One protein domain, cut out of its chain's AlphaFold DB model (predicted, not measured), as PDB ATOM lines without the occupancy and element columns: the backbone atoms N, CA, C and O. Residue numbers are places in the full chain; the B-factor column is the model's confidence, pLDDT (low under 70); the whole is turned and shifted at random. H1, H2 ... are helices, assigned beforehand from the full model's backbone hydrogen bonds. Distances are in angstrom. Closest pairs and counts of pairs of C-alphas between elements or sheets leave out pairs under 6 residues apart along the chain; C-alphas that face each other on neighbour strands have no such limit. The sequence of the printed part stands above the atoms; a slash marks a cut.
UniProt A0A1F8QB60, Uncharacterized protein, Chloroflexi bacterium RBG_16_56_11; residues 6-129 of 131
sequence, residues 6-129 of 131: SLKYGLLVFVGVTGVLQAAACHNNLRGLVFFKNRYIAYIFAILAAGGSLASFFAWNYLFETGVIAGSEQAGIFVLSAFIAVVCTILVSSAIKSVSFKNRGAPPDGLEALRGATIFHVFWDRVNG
ATOM      1  N   SER A   6      -5.689  -7.413  56.373       84.25
ATOM      2  CA  SER A   6      -4.758  -6.453  55.772       84.25
ATOM      3  C   SER A   6      -4.381  -6.830  54.340       84.25
ATOM      4  O   SER A   6      -4.276  -5.965  53.475       84.25
ATOM      5  N   LEU A   7      -4.235  -8.129  54.056       85.25
ATOM      6  CA  LEU A   7      -3.924  -8.619  52.713       85.25
ATOM      7  C   LEU A   7      -5.155  -8.572  51.803       85.25
ATOM      8  O   LEU A   7      -5.023  -8.222  50.634       85.25
ATOM      9  N   LYS A   8      -6.355  -8.845  52.335       87.00
ATOM     10  CA  LYS A   8      -7.611  -8.639  51.589       87.00
ATOM     11  C   LYS A   8      -7.765  -7.174  51.179       87.00
ATOM     12  O   LYS A   8      -8.087  -6.899  50.027       87.00
ATOM     13  N   TYR A   9      -7.491  -6.250  52.100       85.88
ATOM     14  CA  TYR A   9      -7.539  -4.815  51.830       85.88
ATOM     15  C   TYR A   9      -6.466  -4.397  50.816       85.88
ATOM     16  O   TYR A   9      -6.764  -3.717  49.838       85.88
ATOM     17  N   GLY A  10      -5.230  -4.873  50.981       86.69
ATOM     18  CA  GLY A  10      -4.152  -4.596  50.033       86.69
ATOM     19  C   GLY A  10      -4.449  -5.103  48.618       86.69
ATOM     20  O   GLY A  10      -4.202  -4.392  47.645       86.69
ATOM     21  N   LEU A  11      -5.042  -6.295  48.481       88.38
ATOM     22  CA  LEU A  11      -5.489  -6.823  47.188       88.38
ATOM     23  C   LEU A  11      -6.613  -5.984  46.581       88.38
ATOM     24  O   LEU A  11      -6.584  -5.708  45.385       88.38
ATOM     25  N   LEU A  12      -7.576  -5.549  47.396       88.88
ATOM     26  CA  LEU A  12      -8.647  -4.663  46.952       88.88
ATOM     27  C   LEU A  12      -8.078  -3.371  46.352       88.88
ATOM     28  O   LEU A  12      -8.448  -2.990  45.237       88.88
ATOM     29  N   VAL A  13      -7.151  -2.727  47.068       89.06
ATOM     30  CA  VAL A  13      -6.478  -1.502  46.615       89.06
ATOM     31  C   VAL A  13      -5.661  -1.772  45.358       89.06
ATOM     32  O   VAL A  13      -5.755  -1.014  44.397       89.06
ATOM     33  N   PHE A  14      -4.903  -2.867  45.320       90.12
ATOM     34  CA  PHE A  14      -4.117  -3.257  44.153       90.12
ATOM     35  C   PHE A  14      -4.993  -3.407  42.900       90.12
ATOM     36  O   PHE A  14      -4.682  -2.845  41.848       90.12
ATOM     37  N   VAL A  15      -6.126  -4.107  43.006       89.75
ATOM     38  CA  VAL A  15      -7.078  -4.273  41.896       89.75
ATOM     39  C   VAL A  15      -7.704  -2.935  41.492       89.75
ATOM     40  O   VAL A  15      -7.808  -2.638  40.304       89.75
ATOM     41  N   GLY A  16      -8.052  -2.083  42.458       89.06
ATOM     42  CA  GLY A  16      -8.599  -0.754  42.175       89.06
ATOM     43  C   GLY A  16      -7.608   0.136  41.423       89.06
ATOM     44  O   GLY A  16      -7.933   0.681  40.367       89.06
ATOM     45  N   VAL A  17      -6.371   0.228  41.918       89.56
ATOM     46  CA  VAL A  17      -5.304   1.039  41.310       89.56
ATOM     47  C   VAL A  17      -4.945   0.516  39.921       89.56
ATOM     48  O   VAL A  17      -4.857   1.305  38.983       89.56
ATOM     49  N   THR A  18      -4.798  -0.800  39.743       87.19
ATOM     50  CA  THR A  18      -4.553  -1.379  38.411       87.19
ATOM     51  C   THR A  18      -5.707  -1.102  37.445       87.19
ATOM     52  O   THR A  18      -5.451  -0.736  36.298       87.19
ATOM     53  N   GLY A  19      -6.964  -1.184  37.893       85.81
ATOM     54  CA  GLY A  19      -8.134  -0.821  37.090       85.81
ATOM     55  C   GLY A  19      -8.106   0.636  36.621       85.81
ATOM     56  O   GLY A  19      -8.271   0.908  35.431       85.81
ATOM     57  N   VAL A  20      -7.810   1.573  37.526       87.00
ATOM     58  CA  VAL A  20      -7.686   3.006  37.200       87.00
ATOM     59  C   VAL A  20      -6.526   3.262  36.233       87.00
ATOM     60  O   VAL A  20      -6.688   4.002  35.262       87.00
ATOM     61  N   LEU A  21      -5.374   2.616  36.438       84.69
ATOM     62  CA  LEU A  21      -4.233   2.715  35.522       84.69
ATOM     63  C   LEU A  21      -4.578   2.182  34.126       84.69
ATOM     64  O   LEU A  21      -4.218   2.809  33.129       84.69
ATOM     65  N   GLN A  22      -5.313   1.070  34.034       83.44
ATOM     66  CA  GLN A  22      -5.778   0.535  32.751       83.44
ATOM     67  C   GLN A  22      -6.788   1.474  32.072       83.44
ATOM     68  O   GLN A  22      -6.688   1.686  30.862       83.44
ATOM     69  N   ALA A  23      -7.698   2.106  32.823       81.25
ATOM     70  CA  ALA A  23      -8.609   3.121  32.284       81.25
ATOM     71  C   ALA A  23      -7.844   4.336  31.729       81.25
ATOM     72  O   ALA A  23      -8.063   4.743  30.585       81.25
ATOM     73  N   ALA A  24      -6.894   4.874  32.501       80.94
ATOM     74  CA  ALA A  24      -6.066   6.009  32.098       80.94
ATOM     75  C   ALA A  24      -5.186   5.685  30.874       80.94
ATOM     76  O   ALA A  24      -5.029   6.515  29.972       80.94
ATOM     77  N   ALA A  25      -4.648   4.464  30.806       75.00
ATOM     78  CA  ALA A  25      -3.896   3.975  29.655       75.00
ATOM     79  C   ALA A  25      -4.771   3.875  28.394       75.00
ATOM     80  O   ALA A  25      -4.335   4.270  27.306       75.00
ATOM     81  N   CYS A  26      -6.012   3.396  28.537       75.56
ATOM     82  CA  CYS A  26      -6.971   3.303  27.439       75.56
ATOM     83  C   CYS A  26      -7.394   4.683  26.921       75.56
ATOM     84  O   CYS A  26      -7.413   4.887  25.706       75.56
ATOM     85  N   HIS A  27      -7.667   5.638  27.815       74.00
ATOM     86  CA  HIS A  27      -8.066   6.999  27.445       74.00
ATOM     87  C   HIS A  27      -6.981   7.715  26.622       74.00
ATOM     88  O   HIS A  27      -7.260   8.318  25.588       74.00
ATOM     89  N   ASN A  28      -5.713   7.565  27.012       69.25
ATOM     90  CA  ASN A  28      -4.585   8.196  26.320       69.25
ATOM     91  C   ASN A  28      -4.090   7.413  25.082       69.25
ATOM     92  O   ASN A  28      -3.148   7.834  24.403       69.25
ATOM     93  N   ASN A  29      -4.726   6.280  24.747       65.25
ATOM     94  CA  ASN A  29      -4.261   5.332  23.725       65.25
ATOM     95  C   ASN A  29      -2.777   4.962  23.911       65.25
ATOM     96  O   ASN A  29      -2.031   4.816  22.937       65.25
ATOM     97  N   LEU A  30      -2.333   4.824  25.163       62.72
ATOM     98  CA  LEU A  30      -0.980   4.394  25.496       62.72
ATOM     99  C   LEU A  30      -0.882   2.892  25.232       62.72
ATOM    100  O   LEU A  30      -0.942   2.074  26.146       62.72
ATOM    101  N   ARG A  31      -0.726   2.520  23.957       58.38
ATOM    102  CA  ARG A  31      -0.623   1.122  23.499       58.38
ATOM    103  C   ARG A  31       0.507   0.352  24.191       58.38
ATOM    104  O   ARG A  31       0.532  -0.869  24.126       58.38
ATOM    105  N   GLY A  32       1.457   1.048  24.822       55.56
ATOM    106  CA  GLY A  32       2.503   0.449  25.649       55.56
ATOM    107  C   GLY A  32       2.151   0.123  27.092       55.56
ATOM    108  O   GLY A  32       2.966  -0.532  27.727       55.56
ATOM    109  N   LEU A  33       0.998   0.555  27.604       59.44
ATOM    110  CA  LEU A  33       0.613   0.363  29.006       59.44
ATOM    111  C   LEU A  33      -0.687  -0.443  29.175       59.44
ATOM    112  O   LEU A  33      -0.958  -0.937  30.268       59.44
ATOM    113  N   VAL A  34      -1.463  -0.607  28.102       65.75
ATOM    114  CA  VAL A  34      -2.696  -1.404  28.096       65.75
ATOM    115  C   VAL A  34      -2.363  -2.896  28.019       65.75
ATOM    116  O   VAL A  34      -1.644  -3.323  27.115       65.75
ATOM    117  N   PHE A  35      -2.913  -3.704  28.931       67.44
ATOM    118  CA  PHE A  35      -2.657  -5.152  28.969       67.44
ATOM    119  C   PHE A  35      -3.257  -5.907  27.779       67.44
ATOM    120  O   PHE A  35      -2.690  -6.893  27.310       67.44
ATOM    121  N   PHE A  36      -4.400  -5.447  27.265       70.38
ATOM    122  CA  PHE A  36      -5.120  -6.113  26.184       70.38
ATOM    123  C   PHE A  36      -4.990  -5.359  24.861       70.38
ATOM    124  O   PHE A  36      -5.177  -4.147  24.778       70.38
ATOM    125  N   LYS A  37      -4.768  -6.105  23.773       67.56
ATOM    126  CA  LYS A  37      -4.740  -5.556  22.406       67.56
ATOM    127  C   LYS A  37      -6.100  -4.983  21.975       67.56
ATOM    128  O   LYS A  37      -6.151  -4.078  21.143       67.56
ATOM    129  N   ASN A  38      -7.198  -5.514  22.526       73.56
ATOM    130  CA  ASN A  38      -8.551  -5.040  22.255       73.56
ATOM    131  C   ASN A  38      -8.991  -4.003  23.301       73.56
ATOM    132  O   ASN A  38      -9.136  -4.313  24.483       73.56
ATOM    133  N   ARG A  39      -9.253  -2.785  22.823       71.12
ATOM    134  CA  ARG A  39      -9.636  -1.603  23.616       71.12
ATOM    135  C   ARG A  39     -10.904  -1.844  24.435       71.12
ATOM    136  O   ARG A  39     -10.971  -1.434  25.585       71.12
ATOM    137  N   TYR A  40     -11.884  -2.541  23.858       77.88
ATOM    138  CA  TYR A  40     -13.151  -2.832  24.533       77.88
ATOM    139  C   TYR A  40     -12.949  -3.762  25.730       77.88
ATOM    140  O   TYR A  40     -13.477  -3.503  26.806       77.88
ATOM    141  N   ILE A  41     -12.117  -4.795  25.572       79.81
ATOM    142  CA  ILE A  41     -11.787  -5.732  26.656       79.81
ATOM    143  C   ILE A  41     -11.013  -5.009  27.762       79.81
ATOM    144  O   ILE A  41     -11.301  -5.209  28.938       79.81
ATOM    145  N   ALA A  42     -10.081  -4.126  27.396       78.81
ATOM    146  CA  ALA A  42      -9.333  -3.332  28.363       78.81
ATOM    147  C   ALA A  42     -10.227  -2.370  29.164       78.81
ATOM    148  O   ALA A  42     -10.070  -2.269  30.377       78.81
ATOM    149  N   TYR A  43     -11.199  -1.716  28.517       78.88
ATOM    150  CA  TYR A  43     -12.171  -0.866  29.208       78.88
ATOM    151  C   TYR A  43     -13.095  -1.662  30.127       78.88
ATOM    152  O   TYR A  43     -13.299  -1.255  31.267       78.88
ATOM    153  N   ILE A  44     -13.619  -2.802  29.670       86.44
ATOM    154  CA  ILE A  44     -14.456  -3.677  30.504       86.44
ATOM    155  C   ILE A  44     -13.665  -4.140  31.728       86.44
ATOM    156  O   ILE A  44     -14.156  -4.038  32.849       86.44
ATOM    157  N   PHE A  45     -12.419  -4.577  31.533       85.50
ATOM    158  CA  PHE A  45     -11.534  -4.952  32.629       85.50
ATOM    159  C   PHE A  45     -11.309  -3.789  33.601       85.50
ATOM    160  O   PHE A  45     -11.442  -3.971  34.807       85.50
ATOM    161  N   ALA A  46     -11.020  -2.591  33.090       85.50
ATOM    162  CA  ALA A  46     -10.788  -1.413  33.916       85.50
ATOM    163  C   ALA A  46     -12.026  -1.020  34.737       85.50
ATOM    164  O   ALA A  46     -11.904  -0.749  35.929       85.50
ATOM    165  N   ILE A  47     -13.214  -1.045  34.127       88.50
ATOM    166  CA  ILE A  47     -14.488  -0.751  34.797       88.50
ATOM    167  C   ILE A  47     -14.785  -1.798  35.869       88.50
ATOM    168  O   ILE A  47     -15.142  -1.434  36.985       88.50
ATOM    169  N   LEU A  48     -14.611  -3.087  35.567       89.56
ATOM    170  CA  LEU A  48     -14.846  -4.156  36.537       89.56
ATOM    171  C   LEU A  48     -13.844  -4.110  37.694       89.56
ATOM    172  O   LEU A  48     -14.240  -4.267  38.843       89.56
ATOM    173  N   ALA A  49     -12.566  -3.857  37.414       88.19
ATOM    174  CA  ALA A  49     -11.525  -3.790  38.434       88.19
ATOM    175  C   ALA A  49     -11.677  -2.548  39.325       88.19
ATOM    176  O   ALA A  49     -11.720  -2.670  40.549       88.19
ATOM    177  N   ALA A  50     -11.815  -1.359  38.730       88.38
ATOM    178  CA  ALA A  50     -11.970  -0.116  39.483       88.38
ATOM    179  C   ALA A  50     -13.344  -0.038  40.159       88.38
ATOM    180  O   ALA A  50     -13.426   0.204  41.360       88.38
ATOM    181  N   GLY A  51     -14.419  -0.295  39.412       88.50
ATOM    182  CA  GLY A  51     -15.788  -0.267  39.920       88.50
ATOM    183  C   GLY A  51     -16.049  -1.357  40.954       88.50
ATOM    184  O   GLY A  51     -16.622  -1.071  42.000       88.50
ATOM    185  N   GLY A  52     -15.565  -2.579  40.717       88.50
ATOM    186  CA  GLY A  52     -15.655  -3.676  41.681       88.50
ATOM    187  C   GLY A  52     -14.880  -3.381  42.963       88.50
ATOM    188  O   GLY A  52     -15.421  -3.556  44.049       88.50
ATOM    189  N   SER A  53     -13.658  -2.849  42.853       88.00
ATOM    190  CA  SER A  53     -12.865  -2.448  44.022       88.00
ATOM    191  C   SER A  53     -13.559  -1.350  44.836       88.00
ATOM    192  O   SER A  53     -13.661  -1.443  46.059       88.00
ATOM    193  N   LEU A  54     -14.118  -0.346  44.161       86.94
ATOM    194  CA  LEU A  54     -14.802   0.776  44.800       86.94
ATOM    195  C   LEU A  54     -16.116   0.335  45.465       86.94
ATOM    196  O   LEU A  54     -16.382   0.701  46.607       86.94
ATOM    197  N   ALA A  55     -16.899  -0.523  44.805       87.31
ATOM    198  CA  ALA A  55     -18.100  -1.119  45.385       87.31
ATOM    199  C   ALA A  55     -17.773  -1.974  46.620       87.31
ATOM    200  O   ALA A  55     -18.414  -1.837  47.661       87.31
ATOM    201  N   SER A  56     -16.737  -2.813  46.540       84.75
ATOM    202  CA  SER A  56     -16.270  -3.626  47.664       84.75
ATOM    203  C   SER A  56     -15.682  -2.794  48.808       84.75
ATOM    204  O   SER A  56     -15.775  -3.221  49.955       84.75
ATOM    205  N   PHE A  57     -15.131  -1.607  48.535       83.62
ATOM    206  CA  PHE A  57     -14.698  -0.667  49.570       83.62
ATOM    207  C   PHE A  57     -15.889  -0.106  50.361       83.62
ATOM    208  O   PHE A  57     -15.865  -0.104  51.587       83.62
ATOM    209  N   PHE A  58     -16.964   0.308  49.684       83.19
ATOM    210  CA  PHE A  58     -18.175   0.783  50.367       83.19
ATOM    211  C   PHE A  58     -18.944  -0.339  51.072       83.19
ATOM    212  O   PHE A  58     -19.499  -0.130  52.148       83.19
ATOM    213  N   ALA A  59     -18.938  -1.546  50.506       84.31
ATOM    214  CA  ALA A  59     -19.542  -2.723  51.120       84.31
ATOM    215  C   ALA A  59     -18.660  -3.364  52.211       84.31
ATOM    216  O   ALA A  59     -19.079  -4.338  52.830       84.31
ATOM    217  N   TRP A  60     -17.454  -2.845  52.467       77.75
ATOM    218  CA  TRP A  60     -16.445  -3.498  53.306       77.75
ATOM    219  C   TRP A  60     -16.948  -3.838  54.712       77.75
ATOM    220  O   TRP A  60     -16.757  -4.960  55.171       77.75
ATOM    221  N   ASN A  61     -17.660  -2.907  55.352       73.81
ATOM    222  CA  ASN A  61     -18.216  -3.102  56.696       73.81
ATOM    223  C   ASN A  61     -19.322  -4.169  56.743       73.81
ATOM    224  O   ASN A  61     -19.496  -4.817  57.767       73.81
ATOM    225  N   TYR A  62     -20.046  -4.378  55.640       71.44
ATOM    226  CA  TYR A  62     -21.047  -5.445  55.523       71.44
ATOM    227  C   TYR A  62     -20.414  -6.798  55.175       71.44
ATOM    228  O   TYR A  62     -20.944  -7.843  55.531       71.44
ATOM    229  N   LEU A  63     -19.286  -6.785  54.458       69.88
ATOM    230  CA  LEU A  63     -18.584  -7.985  53.998       69.88
ATOM    231  C   LEU A  63     -17.634  -8.565  55.057       69.88
ATOM    232  O   LEU A  63     -17.337  -9.761  55.020       69.88
ATOM    233  N   PHE A  64     -17.137  -7.734  55.977       68.81
ATOM    234  CA  PHE A  64     -16.140  -8.123  56.972       68.81
ATOM    235  C   PHE A  64     -16.498  -7.562  58.355       68.81
ATOM    236  O   PHE A  64     -16.086  -6.472  58.736       68.81
ATOM    237  N   GLU A  65     -17.233  -8.363  59.124       60.75
ATOM    238  CA  GLU A  65     -17.805  -8.010  60.435       60.75
ATOM    239  C   GLU A  65     -16.756  -7.855  61.566       60.75
ATOM    240  O   GLU A  65     -17.066  -7.346  62.636       60.75
ATOM    241  N   THR A  66     -15.498  -8.282  61.362       52.94
ATOM    242  CA  THR A  66     -14.508  -8.476  62.453       52.94
ATOM    243  C   THR A  66     -13.106  -7.893  62.213       52.94
ATOM    244  O   THR A  66     -12.134  -8.356  62.805       52.94
ATOM    245  N   GLY A  67     -12.948  -6.860  61.382       56.59
ATOM    246  CA  GLY A  67     -11.616  -6.306  61.095       56.59
ATOM    247  C   GLY A  67     -11.582  -4.795  60.932       56.59
ATOM    248  O   GLY A  67     -11.513  -4.308  59.806       56.59
ATOM    249  N   VAL A  68     -11.575  -4.057  62.046       63.09
ATOM    250  CA  VAL A  68     -11.243  -2.627  62.030       63.09
ATOM    251  C   VAL A  68      -9.725  -2.509  61.938       63.09
ATOM    252  O   VAL A  68      -9.014  -2.756  62.909       63.09
ATOM    253  N   ILE A  69      -9.223  -2.177  60.752       68.31
ATOM    254  CA  ILE A  69      -7.819  -1.800  60.578       68.31
ATOM    255  C   ILE A  69      -7.681  -0.363  61.087       68.31
ATOM    256  O   ILE A  69      -8.501   0.493  60.749       68.31
ATOM    257  N   ALA A  70      -6.666  -0.083  61.907       79.69
ATOM    258  CA  ALA A  70      -6.402   1.284  62.342       79.69
ATOM    259  C   ALA A  70      -6.165   2.183  61.115       79.69
ATOM    260  O   ALA A  70      -5.470   1.791  60.178       79.69
ATOM    261  N   GLY A  71      -6.714   3.402  61.104       76.12
ATOM    262  CA  GLY A  71      -6.651   4.277  59.923       76.12
ATOM    263  C   GLY A  71      -5.222   4.564  59.433       76.12
ATOM    264  O   GLY A  71      -4.986   4.651  58.230       76.12
ATOM    265  N   SER A  72      -4.252   4.630  60.350       81.56
ATOM    266  CA  SER A  72      -2.823   4.757  60.034       81.56
ATOM    267  C   SER A  72      -2.263   3.526  59.313       81.56
ATOM    268  O   SER A  72      -1.541   3.661  58.325       81.56
ATOM    269  N   GLU A  73      -2.624   2.325  59.761       82.81
ATOM    270  CA  GLU A  73      -2.228   1.068  59.120       82.81
ATOM    271  C   GLU A  73      -2.894   0.908  57.752       82.81
ATOM    272  O   GLU A  73      -2.242   0.521  56.781       82.81
ATOM    273  N   GLN A  74      -4.173   1.275  57.645       83.50
ATOM    274  CA  GLN A  74      -4.915   1.257  56.390       83.50
ATOM    275  C   GLN A  74      -4.269   2.184  55.350       83.50
ATOM    276  O   GLN A  74      -4.090   1.786  54.199       83.50
ATOM    277  N   ALA A  75      -3.859   3.389  55.757       85.00
ATOM    278  CA  ALA A  75      -3.138   4.318  54.892       85.00
ATOM    279  C   ALA A  75      -1.781   3.750  54.443       85.00
ATOM    280  O   ALA A  75      -1.440   3.830  53.261       85.00
ATOM    281  N   GLY A  76      -1.031   3.120  55.354       88.44
ATOM    282  CA  GLY A  76       0.238   2.465  55.027       88.44
ATOM    283  C   GLY A  76       0.075   1.348  53.992       88.44
ATOM    284  O   GLY A  76       0.794   1.315  52.991       88.44
ATOM    285  N   ILE A  77      -0.917   0.472  54.184       87.94
ATOM    286  CA  ILE A  77      -1.230  -0.612  53.242       87.94
ATOM    287  C   ILE A  77      -1.688  -0.039  51.899       87.94
ATOM    288  O   ILE A  77      -1.255  -0.524  50.858       87.94
ATOM    289  N   PHE A  78      -2.509   1.014  51.903       87.56
ATOM    290  CA  PHE A  78      -2.968   1.666  50.680       87.56
ATOM    291  C   PHE A  78      -1.795   2.171  49.832       87.56
ATOM    292  O   PHE A  78      -1.710   1.847  48.646       87.56
ATOM    293  N   VAL A  79      -0.869   2.921  50.437       91.38
ATOM    294  CA  VAL A  79       0.296   3.477  49.731       91.38
ATOM    295  C   VAL A  79       1.192   2.362  49.199       91.38
ATOM    296  O   VAL A  79       1.596   2.401  48.035       91.38
ATOM    297  N   LEU A  80       1.465   1.341  50.016       91.88
ATOM    298  CA  LEU A  80       2.305   0.216  49.614       91.88
ATOM    299  C   LEU A  80       1.672  -0.578  48.462       91.88
ATOM    300  O   LEU A  80       2.328  -0.845  47.456       91.88
ATOM    301  N   SER A  81       0.385  -0.913  48.568       90.25
ATOM    302  CA  SER A  81      -0.351  -1.627  47.524       90.25
ATOM    303  C   SER A  81      -0.479  -0.810  46.242       90.25
ATOM    304  O   SER A  81      -0.350  -1.377  45.157       90.25
ATOM    305  N   ALA A  82      -0.666   0.509  46.336       88.25
ATOM    306  CA  ALA A  82      -0.687   1.396  45.178       88.25
ATOM    307  C   ALA A  82       0.675   1.442  44.474       88.25
ATOM    308  O   ALA A  82       0.741   1.314  43.251       88.25
ATOM    309  N   PHE A  83       1.768   1.552  45.230       90.25
ATOM    310  CA  PHE A  83       3.117   1.518  44.671       90.25
ATOM    311  C   PHE A  83       3.399   0.188  43.959       90.25
ATOM    312  O   PHE A  83       3.835   0.178  42.807       90.25
ATOM    313  N   ILE A  84       3.067  -0.937  44.601       90.50
ATOM    314  CA  ILE A  84       3.203  -2.271  44.005       90.50
ATOM    315  C   ILE A  84       2.348  -2.384  42.736       90.50
ATOM    316  O   ILE A  84       2.832  -2.886  41.726       90.50
ATOM    317  N   ALA A  85       1.114  -1.877  42.736       88.44
ATOM    318  CA  ALA A  85       0.242  -1.879  41.563       88.44
ATOM    319  C   ALA A  85       0.840  -1.107  40.383       88.44
ATOM    320  O   ALA A  85       0.785  -1.587  39.249       88.44
ATOM    321  N   VAL A  86       1.452   0.052  40.634       84.94
ATOM    322  CA  VAL A  86       2.152   0.832  39.603       84.94
ATOM    323  C   VAL A  86       3.337   0.044  39.051       84.94
ATOM    324  O   VAL A  86       3.428  -0.148  37.837       84.94
ATOM    325  N   VAL A  87       4.210  -0.469  39.924       86.19
ATOM    326  CA  VAL A  87       5.393  -1.246  39.519       86.19
ATOM    327  C   VAL A  87       4.981  -2.490  38.731       86.19
ATOM    328  O   VAL A  87       5.480  -2.708  37.629       86.19
ATOM    329  N   CYS A  88       4.016  -3.265  39.228       85.31
ATOM    330  CA  CYS A  88       3.481  -4.434  38.533       85.31
ATOM    331  C   CYS A  88       2.868  -4.060  37.186       85.31
ATOM    332  O   CYS A  88       3.108  -4.762  36.211       85.31
ATOM    333  N   THR A  89       2.126  -2.955  37.094       84.25
ATOM    334  CA  THR A  89       1.542  -2.518  35.819       84.25
ATOM    335  C   THR A  89       2.631  -2.204  34.800       84.25
ATOM    336  O   THR A  89       2.547  -2.650  33.658       84.25
ATOM    337  N   ILE A  90       3.693  -1.507  35.209       76.81
ATOM    338  CA  ILE A  90       4.833  -1.207  34.338       76.81
ATOM    339  C   ILE A  90       5.539  -2.499  33.909       76.81
ATOM    340  O   ILE A  90       5.804  -2.681  32.720       76.81
ATOM    341  N   LEU A  91       5.815  -3.409  34.848       80.62
ATOM    342  CA  LEU A  91       6.504  -4.672  34.573       80.62
ATOM    343  C   LEU A  91       5.693  -5.584  33.650       80.62
ATOM    344  O   LEU A  91       6.234  -6.091  32.672       80.62
ATOM    345  N   VAL A  92       4.400  -5.762  33.923       79.38
ATOM    346  CA  VAL A  92       3.501  -6.597  33.117       79.38
ATOM    347  C   VAL A  92       3.357  -6.013  31.716       79.38
ATOM    348  O   VAL A  92       3.538  -6.736  30.736       79.38
ATOM    349  N   SER A  93       3.127  -4.705  31.591       73.06
ATOM    350  CA  SER A  93       3.040  -4.061  30.277       73.06
ATOM    351  C   SER A  93       4.366  -4.132  29.515       73.06
ATOM    352  O   SER A  93       4.370  -4.358  28.304       73.06
ATOM    353  N   SER A  94       5.502  -4.035  30.211       66.88
ATOM    354  CA  SER A  94       6.831  -4.240  29.625       66.88
ATOM    355  C   SER A  94       7.035  -5.676  29.129       66.88
ATOM    356  O   SER A  94       7.444  -5.880  27.985       66.88
ATOM    357  N   ALA A  95       6.692  -6.679  29.942       72.06
ATOM    358  CA  ALA A  95       6.851  -8.092  29.612       72.06
ATOM    359  C   ALA A  95       5.976  -8.509  28.420       72.06
ATOM    360  O   ALA A  95       6.481  -9.094  27.459       72.06
ATOM    361  N   ILE A  96       4.690  -8.134  28.431       68.19
ATOM    362  CA  ILE A  96       3.753  -8.394  27.324       68.19
ATOM    363  C   ILE A  96       4.302  -7.807  26.018       68.19
ATOM    364  O   ILE A  96       4.229  -8.428  24.952       68.19
ATOM    365  N   LYS A  97       4.893  -6.612  26.087       63.84
ATOM    366  CA  LYS A  97       5.388  -5.924  24.899       63.84
ATOM    367  C   LYS A  97       6.739  -6.427  24.419       63.84
ATOM    368  O   LYS A  97       6.927  -6.494  23.211       63.84
ATOM    369  N   SER A  98       7.637  -6.834  25.314       60.09
ATOM    370  CA  SER A  98       8.903  -7.491  24.956       60.09
ATOM    371  C   SER A  98       8.649  -8.742  24.104       60.09
ATOM    372  O   SER A  98       9.260  -8.929  23.050       60.09
ATOM    373  N   VAL A  99       7.629  -9.530  24.470       57.19
ATOM    374  CA  VAL A  99       7.175 -10.684  23.679       57.19
ATOM    375  C   VAL A  99       6.578 -10.257  22.327       57.19
ATOM    376  O   VAL A  99       6.823 -10.914  21.316       57.19
ATOM    377  N   SER A 100       5.846  -9.138  22.262       51.56
ATOM    378  CA  SER A 100       5.272  -8.626  21.007       51.56
ATOM    379  C   SER A 100       6.292  -7.957  20.071       51.56
ATOM    380  O   SER A 100       6.077  -7.972  18.857       51.56
ATOM    381  N   PHE A 101       7.366  -7.359  20.597       49.69
ATOM    382  CA  PHE A 101       8.408  -6.674  19.816       49.69
ATOM    383  C   PHE A 101       9.361  -7.661  19.142       49.69
ATOM    384  O   PHE A 101       9.831  -7.397  18.040       49.69
ATOM    385  N   LYS A 102       9.550  -8.853  19.727       48.03
ATOM    386  CA  LYS A 102      10.305  -9.958  19.112       48.03
ATOM    387  C   LYS A 102       9.751 -10.388  17.737       48.03
ATOM    388  O   LYS A 102      10.433 -11.095  17.007       48.03
ATOM    389  N   ASN A 103       8.540  -9.949  17.377       47.53
ATOM    390  CA  ASN A 103       7.828 -10.335  16.157       47.53
ATOM    391  C   ASN A 103       7.627  -9.201  15.128       47.53
ATOM    392  O   ASN A 103       6.932  -9.413  14.134       47.53
ATOM    393  N   ARG A 104       8.170  -7.989  15.337       44.91
ATOM    394  CA  ARG A 104       8.063  -6.888  14.358       44.91
ATOM    395  C   ARG A 104       9.396  -6.164  14.196       44.91
ATOM    396  O   ARG A 104       9.890  -5.556  15.137       44.91
ATOM    397  N   GLY A 105       9.959  -6.248  12.991       48.38
ATOM    398  CA  GLY A 105      11.144  -5.494  12.593       48.38
ATOM    399  C   GLY A 105      10.917  -3.980  12.648       48.38
ATOM    400  O   GLY A 105       9.807  -3.523  12.393       48.38
ATOM    401  N   ALA A 106      12.004  -3.280  12.993       47.56
ATOM    402  CA  ALA A 106      12.257  -1.833  13.013       47.56
ATOM    403  C   ALA A 106      11.177  -0.918  13.652       47.56
ATOM    404  O   ALA A 106      10.074  -0.787  13.118       47.56
ATOM    405  N   PRO A 107      11.482  -0.222  14.769       53.53
ATOM    406  CA  PRO A 107      10.583   0.784  15.327       53.53
ATOM    407  C   PRO A 107      10.537   2.046  14.438       53.53
ATOM    408  O   PRO A 107      11.576   2.455  13.925       53.53
ATOM    409  N   PRO A 108       9.362   2.677  14.244       43.53
ATOM    410  CA  PRO A 108       9.263   3.996  13.619       43.53
ATOM    411  C   PRO A 108       9.769   5.087  14.575       43.53
ATOM    412  O   PRO A 108       9.531   4.996  15.777       43.53
ATOM    413  N   ASP A 109      10.433   6.108  14.033       42.78
ATOM    414  CA  ASP A 109      11.038   7.227  14.770       42.78
ATOM    415  C   ASP A 109      10.021   8.239  15.337       42.78
ATOM    416  O   ASP A 109       8.990   8.532  14.725       42.78
ATOM    417  N   GLY A 110      10.348   8.841  16.490       55.03
ATOM    418  CA  GLY A 110       9.680  10.035  17.041       55.03
ATOM    419  C   GLY A 110       8.707   9.815  18.215       55.03
ATOM    420  O   GLY A 110       8.627   8.747  18.809       55.03
ATOM    421  N   LEU A 111       7.939  10.849  18.591       43.47
ATOM    422  CA  LEU A 111       7.005  10.843  19.743       43.47
ATOM    423  C   LEU A 111       5.891   9.770  19.629       43.47
ATOM    424  O   LEU A 111       5.372   9.271  20.629       43.47
ATOM    425  N   GLU A 112       5.568   9.365  18.399       49.69
ATOM    426  CA  GLU A 112       4.710   8.217  18.072       49.69
ATOM    427  C   GLU A 112       5.342   6.882  18.526       49.69
ATOM    428  O   GLU A 112       4.636   5.984  18.994       49.69
ATOM    429  N   ALA A 113       6.676   6.781  18.502       48.41
ATOM    430  CA  ALA A 113       7.436   5.681  19.089       48.41
ATOM    431  C   ALA A 113       7.301   5.665  20.614       48.41
ATOM    432  O   ALA A 113       7.159   4.593  21.179       48.41
ATOM    433  N   LEU A 114       7.233   6.818  21.292       46.62
ATOM    434  CA  LEU A 114       6.956   6.896  22.740       46.62
ATOM    435  C   LEU A 114       5.558   6.363  23.097       46.62
ATOM    436  O   LEU A 114       5.375   5.714  24.125       46.62
ATOM    437  N   ARG A 115       4.566   6.598  22.231       50.12
ATOM    438  CA  ARG A 115       3.208   6.036  22.355       50.12
ATOM    439  C   ARG A 115       3.191   4.530  22.062       50.12
ATOM    440  O   ARG A 115       2.394   3.770  22.629       50.12
ATOM    441  N   GLY A 116       4.083   4.107  21.165       46.22
ATOM    442  CA  GLY A 116       4.283   2.752  20.663       46.22
ATOM    443  C   GLY A 116       5.340   1.917  21.395       46.22
ATOM    444  O   GLY A 116       5.386   0.712  21.164       46.22
ATOM    445  N   ALA A 117       6.094   2.462  22.353       48.72
ATOM    446  CA  ALA A 117       7.176   1.816  23.107       48.72
ATOM    447  C   ALA A 117       6.938   1.938  24.620       48.72
ATOM    448  O   ALA A 117       6.185   2.782  25.093       48.72
ATOM    449  N   THR A 118       7.475   0.996  25.387       54.75
ATOM    450  CA  THR A 118       7.391   1.020  26.853       54.75
ATOM    451  C   THR A 118       8.324   2.118  27.371       54.75
ATOM    452  O   THR A 118       9.469   2.176  26.932       54.75
ATOM    453  N   ILE A 119       7.864   2.952  28.314       57.44
ATOM    454  CA  ILE A 119       8.614   4.077  28.927       57.44
ATOM    455  C   ILE A 119      10.039   3.672  29.362       57.44
ATOM    456  O   ILE A 119      10.969   4.469  29.283       57.44
ATOM    457  N   PHE A 120      10.227   2.406  29.741       54.00
ATOM    458  CA  PHE A 120      11.519   1.820  30.098       54.00
ATOM    459  C   PHE A 120      12.553   1.835  28.960       54.00
ATOM    460  O   PHE A 120      13.725   2.087  29.211       54.00
ATOM    461  N   HIS A 121      12.140   1.611  27.708       54.75
ATOM    462  CA  HIS A 121      13.059   1.600  26.566       54.75
ATOM    463  C   HIS A 121      13.570   3.007  26.258       54.75
ATOM    464  O   HIS A 121      14.759   3.192  26.070       54.75
ATOM    465  N   VAL A 122      12.691   4.009  26.325       57.19
ATOM    466  CA  VAL A 122      13.045   5.423  26.127       57.19
ATOM    467  C   VAL A 122      13.982   5.915  27.223       57.19
ATOM    468  O   VAL A 122      14.924   6.648  26.950       57.19
ATOM    469  N   PHE A 123      13.734   5.509  28.469       62.56
ATOM    470  CA  PHE A 123      14.618   5.843  29.580       62.56
ATOM    471  C   PHE A 123      15.995   5.181  29.422       62.56
ATOM    472  O   PHE A 123      17.010   5.839  29.623       62.56
ATOM    473  N   TRP A 124      16.037   3.912  29.001       58.69
ATOM    474  CA  TRP A 124      17.284   3.175  28.788       58.69
ATOM    475  C   TRP A 124      18.090   3.689  27.585       58.69
ATOM    476  O   TRP A 124      19.308   3.817  27.686       58.69
ATOM    477  N   ASP A 125      17.434   4.068  26.485       60.62
ATOM    478  CA  ASP A 125      18.094   4.661  25.310       60.62
ATOM    479  C   ASP A 125      18.684   6.039  25.623       60.62
ATOM    480  O   ASP A 125      19.801   6.357  25.217       60.62
ATOM    481  N   ARG A 126      17.982   6.842  26.437       57.66
ATOM    482  CA  ARG A 126      18.502   8.132  26.914       57.66
ATOM    483  C   ARG A 126      19.735   7.984  27.799       57.66
ATOM    484  O   ARG A 126      20.586   8.864  27.789       57.66
ATOM    485  N   VAL A 127      19.821   6.898  28.565       64.81
ATOM    486  CA  VAL A 127      20.982   6.590  29.411       64.81
ATOM    487  C   VAL A 127      22.151   6.046  28.579       64.81
ATOM    488  O   VAL A 127      23.299   6.313  28.921       64.81
ATOM    489  N   ASN A 128      21.883   5.351  27.467       61.94
ATOM    490  CA  ASN A 128      22.910   4.729  26.621       61.94
ATOM    491  C   ASN A 128      23.373   5.552  25.403       61.94
ATOM    492  O   ASN A 128      24.242   5.085  24.668       61.94
ATOM    493  N   GLY A 129      22.865   6.772  25.203       55.53
ATOM    494  CA  GLY A 129      23.522   7.799  24.384       55.53
ATOM    495  C   GLY A 129      23.812   7.414  22.930       55.53
ATOM    496  O   GLY A 129      24.902   7.698  22.434       55.53
TER     497      GLY A 129
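What this domain is: This is residues 6 to 129 of the 131 residues of an uncharacterized protein of Chloroflexi bacterium RBG_16_56_11 (UniProt A0A1F8QB60). Three long helices lie in a row, H1 in the middle, H2 on one side and H4 crossing H1 on the other. Residues 61 to 66 and 123 to 129 stick out. The printed part has 124 residues with six named helices, in order H1 to H6, which hold 93 of them, and no named strand; the class is all helix, and the whole is loose, with a radius of gyration of the C-alphas of 17.5 A and spans of 57 by 33 by 21 A.

How they stand to each other: H1, residues 6 to 27, touches H2, residues 39 to 58, as a helical hairpin; the closest C-alphas, of Gly 19 and Ala 46, are 4.2 A apart. H1 touches H4, residues 71 to 101, at a steep tilt of 47 degrees, the same way; the closest C-alphas, of Phe 14 and Ala 85, are 5.3 A apart. H2 and H4 are apart. H3, residues 60 to 63, meets H2 only through their link. H6, residues 119 to 128, is close to H4 and to H5, residues 111 to 116, but not clearly touching; the closest C-alphas are Ser 94 and Phe 120, 7.7 A, and Leu 114 and Val 122, 7.1 A. Every O i to N i+4 pair is within hydrogen-bond range in H1, H2, H4, H5 and H6; H3 is too short for one.

Where its parts are: H1 runs 31.5 A from C-alpha 6 at (-4.758, -6.453, 55.772), H2 28.2 A, H4 44.2 A; H6 ends with C-alpha 128 at (22.910, 4.729, 26.621).

The domain as a whole: The printed part has no cut. The H1 to H2 link is long. pLDDT is under 70 at 51 residues, among them 96 to 129.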